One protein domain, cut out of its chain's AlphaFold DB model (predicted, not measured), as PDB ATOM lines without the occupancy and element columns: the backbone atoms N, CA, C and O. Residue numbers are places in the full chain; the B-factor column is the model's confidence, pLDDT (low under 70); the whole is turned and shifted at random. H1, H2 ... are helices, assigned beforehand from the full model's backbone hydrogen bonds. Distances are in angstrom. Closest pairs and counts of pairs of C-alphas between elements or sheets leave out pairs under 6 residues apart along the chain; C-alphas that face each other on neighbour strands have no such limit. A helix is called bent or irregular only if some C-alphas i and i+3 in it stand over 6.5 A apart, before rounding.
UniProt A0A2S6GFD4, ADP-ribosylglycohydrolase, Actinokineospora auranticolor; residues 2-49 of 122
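What this domain is: This is residues 2 to 49 of the 122 residues of the protein "ADP-ribosylglycohydrolase" of Actinokineospora auranticolor (UniProt A0A2S6GFD4). One long helix, H1, makes most of the length, with residues 2 to 10, of which 3 to 10 belong to H1, sticking out free at one end, and a short helix, H2, is set about perpendicular near the other end of H1. After H2 a tail with no named element, residues 34 to 49, folds back past the later part of H1. The printed part has 48 residues, with two named helices in the order H1, H2 and no named strand, and its class is all helix. It is loose, with a radius of gyration of the C-alphas of 12.1 A, and elongated, spanning 36 by 22 by 16 A.

Where its parts are: Start at Asn 2 and find C-alpha 3 at (173.587, 335.321, 280.134), where H1, residues 3 to 21, begins; from there it runs 27.8 A to C-alpha 21 at (164.292, 347.567, 257.004). H1 is only just irregular: C-alphas 17 and 20 are 7.0 A apart. Four residues on, find H2, residues 26 to 33, which runs 10.2 A to C-alpha 33 at (156.886, 341.674, 255.796). The stretch after it ends at C-alpha 49, at (175.703, 345.291, 260.382).

How they stand to each other: Look at Thr 21 and Ile 29, whose C-alphas, 6.4 A apart, are the closest of H1 and H2. The two helices are close but not clearly touching, with 1 pair of C-alphas within 8 A. Their lines are about perpendicular, at 89 degrees, and their centres are 20.3 A apart. In H2 every O i to N i+4 pair is within hydrogen-bond range; in H1 10 of 15 are.

The domain as a whole: The C-alphas of Asn 2 and Asp 31, 36.8 A apart, are the two farthest apart. Without residues 2 to 10, the remaining 39 residues span 28 by 16 by 16 A. The link from H1 to H2 is tight. The printed part has no cut. The mean pLDDT of the printed part is 90.5, and no printed residue is under 70.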
ATOM      1  N   ASN A   2     174.738 330.780 278.711       90.19
ATOM      2  CA  ASN A   2     174.967 331.730 279.809       90.19
ATOM      3  C   ASN A   2     174.505 333.144 279.400       90.19
ATOM      4  O   ASN A   2     174.430 333.461 278.212       90.19
ATOM      5  N   ARG A   3     174.158 333.983 280.385       90.69
ATOM      6  CA  ARG A   3     173.587 335.321 280.134       90.69
ATOM      7  C   ARG A   3     174.513 336.204 279.294       90.69
ATOM      8  O   ARG A   3     174.029 336.936 278.446       90.69
ATOM      9  N   ALA A   4     175.827 336.070 279.479       86.56
ATOM     10  CA  ALA A   4     176.824 336.811 278.712       86.56
ATOM     11  C   ALA A   4     176.772 336.483 277.212       86.56
ATOM     12  O   ALA A   4     176.775 337.395 276.396       86.56
ATOM     13  N   ALA A   5     176.671 335.203 276.837       88.94
ATOM     14  CA  ALA A   5     176.515 334.815 275.439       88.94
ATOM     15  C   ALA A   5     175.200 335.357 274.856       88.94
ATOM     16  O   ALA A   5     175.197 335.927 273.768       88.94
ATOM     17  N   ALA A   6     174.090 335.244 275.593       91.50
ATOM     18  CA  ALA A   6     172.792 335.747 275.139       91.50
ATOM     19  C   ALA A   6     172.806 337.262 274.845       91.50
ATOM     20  O   ALA A   6     172.148 337.698 273.904       91.50
ATOM     21  N   SER A   7     173.608 338.045 275.578       91.75
ATOM     22  CA  SER A   7     173.805 339.481 275.330       91.75
ATOM     23  C   SER A   7     174.521 339.816 274.015       91.75
ATOM     24  O   SER A   7     174.522 340.980 273.636       91.75
ATOM     25  N   PHE A   8     175.105 338.836 273.318       92.25
ATOM     26  CA  PHE A   8     175.680 339.022 271.978       92.25
ATOM     27  C   PHE A   8     174.817 338.395 270.888       92.25
ATOM     28  O   PHE A   8     174.568 339.025 269.865       92.25
ATOM     29  N   TYR A   9     174.326 337.176 271.114       92.25
ATOM     30  CA  TYR A   9     173.519 336.486 270.109       92.25
ATOM     31  C   TYR A   9     172.148 337.132 269.915       92.25
ATOM     32  O   TYR A   9     171.725 337.283 268.779       92.25
ATOM     33  N   GLY A  10     171.470 337.548 270.991       92.88
ATOM     34  CA  GLY A  10     170.152 338.184 270.891       92.88
ATOM     35  C   GLY A  10     170.160 339.418 269.981       92.88
ATOM     36  O   GLY A  10     169.412 339.435 269.009       92.88
ATOM     37  N   PRO A  11     171.037 340.410 270.232       92.38
ATOM     38  CA  PRO A  11     171.181 341.560 269.344       92.38
ATOM     39  C   PRO A  11     171.575 341.181 267.912       92.38
ATOM     40  O   PRO A  11     170.979 341.707 266.984       92.38
ATOM     41  N   ALA A  12     172.493 340.227 267.715       93.06
ATOM     42  CA  ALA A  12     172.897 339.792 266.374       93.06
ATOM     43  C   ALA A  12     171.741 339.163 265.568       93.06
ATOM     44  O   ALA A  12     171.639 339.383 264.362       93.06
ATOM     45  N   PHE A  13     170.854 338.414 266.236       90.69
ATOM     46  CA  PHE A  13     169.635 337.869 265.630       90.69
ATOM     47  C   PHE A  13     168.563 338.929 265.362       90.69
ATOM     48  O   PHE A  13     167.682 338.676 264.554       90.69
ATOM     49  N   GLY A  14     168.622 340.095 266.010       90.69
ATOM     50  CA  GLY A  14     167.792 341.244 265.643       90.69
ATOM     51  C   GLY A  14     168.390 342.042 264.485       90.69
ATOM     52  O   GLY A  14     167.674 342.432 263.575       90.69
ATOM     53  N   ASP A  15     169.706 342.235 264.498       93.12
ATOM     54  CA  ASP A  15     170.463 343.029 263.528       93.12
ATOM     55  C   ASP A  15     170.384 342.447 262.102       93.12
ATOM     56  O   ASP A  15     169.888 343.095 261.178       93.12
ATOM     57  N   ALA A  16     170.796 341.187 261.923       91.62
ATOM     58  CA  ALA A  16     170.890 340.573 260.596       91.62
ATOM     59  C   ALA A  16     169.572 340.592 259.782       91.62
ATOM     60  O   ALA A  16     169.613 341.029 258.627       91.62
ATOM     61  N   PRO A  17     168.407 340.176 260.324       90.94
ATOM     62  CA  PRO A  17     167.148 340.210 259.576       90.94
ATOM     63  C   PRO A  17     166.540 341.616 259.479       90.94
ATOM     64  O   PRO A  17     165.774 341.879 258.555       90.94
ATOM     65  N   ALA A  18     166.872 342.542 260.389       89.56
ATOM     66  CA  ALA A  18     166.355 343.912 260.356       89.56
ATOM     67  C   ALA A  18     167.092 344.814 259.357       89.56
ATOM     68  O   ALA A  18     166.524 345.815 258.918       89.56
ATOM     69  N   LYS A  19     168.308 344.458 258.933       88.88
ATOM     70  CA  LYS A  19     169.106 345.219 257.957       88.88
ATOM     71  C   LYS A  19     168.316 345.711 256.724       88.88
ATOM     72  O   LYS A  19     168.443 346.882 256.370       88.88
ATOM     73  N   PRO A  20     167.458 344.913 256.053       88.94
ATOM     74  CA  PRO A  20     166.693 345.381 254.889       88.94
ATOM     75  C   PRO A  20     165.611 346.426 255.218       88.94
ATOM     76  O   PRO A  20     164.992 346.971 254.301       88.94
ATOM     77  N   THR A  21     165.339 346.666 256.504       90.00
ATOM     78  CA  THR A  21     164.292 347.567 257.004       90.00
ATOM     79  C   THR A  21     164.817 348.910 257.504       90.00
ATOM     80  O   THR A  21     164.014 349.813 257.713       90.00
ATOM     81  N   GLU A  22     166.138 349.076 257.628       86.12
ATOM     82  CA  GLU A  22     166.804 350.192 258.324       86.12
ATOM     83  C   GLU A  22     166.331 351.595 257.889       86.12
ATOM     84  O   GLU A  22     166.224 352.510 258.703       86.12
ATOM     85  N   PHE A  23     165.966 351.757 256.614       87.81
ATOM     86  CA  PHE A  23     165.505 353.030 256.040       87.81
ATOM     87  C   PHE A  23     164.052 352.997 255.549       87.81
ATOM     88  O   PHE A  23     163.605 353.888 254.817       87.81
ATOM     89  N   LEU A  24     163.302 351.955 255.908       92.06
ATOM     90  CA  LEU A  24     161.887 351.835 255.587       92.06
ATOM     91  C   LEU A  24     161.041 352.492 256.683       92.06
ATOM     92  O   LEU A  24     161.356 352.436 257.867       92.06
ATOM     93  N   SER A  25     159.926 353.111 256.291       94.62
ATOM     94  CA  SER A  25     158.900 353.483 257.265       94.62
ATOM     95  C   SER A  25     158.204 352.227 257.782       94.62
ATOM     96  O   SER A  25     158.091 351.249 257.048       94.62
ATOM     97  N   VAL A  26     157.643 352.283 258.993       94.00
ATOM     98  CA  VAL A  26     156.864 351.168 259.568       94.00
ATOM     99  C   VAL A  26     155.792 350.671 258.594       94.00
ATOM    100  O   VAL A  26     155.727 349.484 258.328       94.00
ATOM    101  N   ALA A  27     155.053 351.574 257.939       96.44
ATOM    102  CA  ALA A  27     154.053 351.189 256.940       96.44
ATOM    103  C   ALA A  27     154.633 350.390 255.753       96.44
ATOM    104  O   ALA A  27     153.968 349.502 255.236       96.44
ATOM    105  N   LYS A  28     155.866 350.688 255.313       96.19
ATOM    106  CA  LYS A  28     156.549 349.924 254.252       96.19
ATOM    107  C   LYS A  28     157.089 348.588 254.758       96.19
ATOM    108  O   LYS A  28     157.205 347.653 253.975       96.19
ATOM    109  N   ILE A  29     157.462 348.514 256.035       94.69
ATOM    110  CA  ILE A  29     157.865 347.262 256.679       94.69
ATOM    111  C   ILE A  29     156.644 346.348 256.785       94.69
ATOM    112  O   ILE A  29     156.716 345.216 256.323       94.69
ATOM    113  N   ASP A  30     155.518 346.867 257.280       96.38
ATOM    114  CA  ASP A  30     154.255 346.134 257.401       96.38
ATOM    115  C   ASP A  30     153.731 345.662 256.037       96.38
ATOM    116  O   ASP A  30     153.299 344.521 255.910       96.38
ATOM    117  N   ASP A  31     153.803 346.503 255.001       96.62
ATOM    118  CA  ASP A  31     153.408 346.131 253.634       96.62
ATOM    119  C   ASP A  31     154.278 344.996 253.065       96.62
ATOM    120  O   ASP A  31     153.778 344.094 252.396       96.62
ATOM    121  N   ARG A  32     155.585 345.008 253.360       94.38
ATOM    122  CA  ARG A  32     156.548 344.052 252.796       94.38
ATOM    123  C   ARG A  32     156.660 342.741 253.574       94.38
ATOM    124  O   ARG A  32     156.856 341.699 252.956       94.38
ATOM    125  N   TYR A  33     156.599 342.800 254.899       93.62
ATOM    126  CA  TYR A  33     156.886 341.674 255.796       93.62
ATOM    127  C   TYR A  33     155.706 341.321 256.713       93.62
ATOM    128  O   TYR A  33     155.757 340.332 257.438       93.62
ATOM    129  N   GLY A  34     154.625 342.101 256.688       94.00
ATOM    130  CA  GLY A  34     153.503 341.931 257.601       94.00
ATOM    131  C   GLY A  34     153.788 342.461 259.013       94.00
ATOM    132  O   GLY A  34     154.886 342.933 259.311       94.00
ATOM    133  N   PRO A  35     152.804 342.350 259.923       92.12
ATOM    134  CA  PRO A  35     152.852 342.967 261.252       92.12
ATOM    135  C   PRO A  35     153.896 342.356 262.201       92.12
ATOM    136  O   PRO A  35     154.119 342.883 263.289       92.12
ATOM    137  N   VAL A  36     154.495 341.220 261.831       89.75
ATOM    138  CA  VAL A  36     155.547 340.547 262.612       89.75
ATOM    139  C   VAL A  36     156.944 341.039 262.203       89.75
ATOM    140  O   VAL A  36     157.882 340.919 262.989       89.75
ATOM    141  N   GLY A  37     157.075 341.662 261.028       90.31
ATOM    142  CA  GLY A  37     158.365 342.050 260.463       90.31
ATOM    143  C   GLY A  37     159.147 340.858 259.888       90.31
ATOM    144  O   GLY A  37     158.608 339.759 259.781       90.31
ATOM    145  N   PRO A  38     160.407 341.074 259.471       90.75
ATOM    146  CA  PRO A  38     161.248 340.018 258.913       90.75
ATOM    147  C   PRO A  38     161.592 338.954 259.966       90.75
ATOM    148  O   PRO A  38     162.112 339.276 261.036       90.75
ATOM    149  N   ASP A  39     161.346 337.687 259.641       88.44
ATOM    150  CA  ASP A  39     161.603 336.516 260.492       88.44
ATOM    151  C   ASP A  39     162.608 335.517 259.881       88.44
ATOM    152  O   ASP A  39     162.997 334.544 260.531       88.44
ATOM    153  N   GLU A  40     163.089 335.792 258.666       88.12
ATOM    154  CA  GLU A  40     164.091 334.995 257.961       88.12
ATOM    155  C   GLU A  40     165.474 335.662 257.963       88.12
ATOM    156  O   GLU A  40     165.618 336.886 257.907       88.12
ATOM    157  N   LEU A  41     166.518 334.832 257.992       87.31
ATOM    158  CA  LEU A  41     167.898 335.269 257.809       87.31
ATOM    159  C   LEU A  41     168.273 335.201 256.326       87.31
ATOM    160  O   LEU A  41     168.186 334.139 255.714       87.31
ATOM    161  N   ASP A  42     168.742 336.320 255.776       83.19
ATOM    162  CA  ASP A  42     169.233 336.391 254.398       83.19
ATOM    163  C   ASP A  42     170.749 336.113 254.326       83.19
ATOM    164  O   ASP A  42     171.550 336.749 255.024       83.19
ATOM    165  N   GLY A  43     171.141 335.177 253.455       82.19
ATOM    166  CA  GLY A  43     172.526 334.767 253.196       82.19
ATOM    167  C   GLY A  43     173.050 333.578 254.020       82.19
ATOM    168  O   GLY A  43     172.501 333.209 255.057       82.19
ATOM    169  N   ASP A  44     174.161 332.990 253.555       81.75
ATOM    170  CA  ASP A  44     174.910 331.932 254.253       81.75
ATOM    171  C   ASP A  44     176.428 332.238 254.238       81.75
ATOM    172  O   ASP A  44     177.084 332.067 253.204       81.75
ATOM    173  N   PRO A  45     177.002 332.742 255.350       84.12
ATOM    174  CA  PRO A  45     176.325 333.085 256.600       84.12
ATOM    175  C   PRO A  45     175.515 334.386 256.491       84.12
ATOM    176  O   PRO A  45     175.879 335.301 255.748       84.12
ATOM    177  N   ALA A  46     174.469 334.505 257.311       87.12
ATOM    178  CA  ALA A  46     173.730 335.751 257.466       87.12
ATOM    179  C   ALA A  46     174.638 336.874 257.991       87.12
ATOM    180  O   ALA A  46     175.422 336.693 258.930       87.12
ATOM    181  N   VAL A  47     174.546 338.045 257.364       88.25
ATOM    182  CA  VAL A  47     175.520 339.124 257.542       88.25
ATOM    183  C   VAL A  47     174.970 340.212 258.469       88.25
ATOM    184  O   VAL A  47     174.075 340.956 258.087       88.25
ATOM    185  N   VAL A  48     175.573 340.351 259.652       89.75
ATOM    186  CA  VAL A  48     175.303 341.435 260.622       89.75
ATOM    187  C   VAL A  48     175.851 342.799 260.166       89.75
ATOM    188  O   VAL A  48     176.775 342.838 259.338       89.75
ATOM    189  N   THR A  49     175.328 343.900 260.718       88.44
ATOM    190  CA  THR A  49     175.703 345.291 260.382       88.44
ATOM    191  C   THR A  49     176.751 345.878 261.340       88.44
ATOM    192  O   THR A  49     177.421 345.145 262.084       88.44
TER     193      THR A  49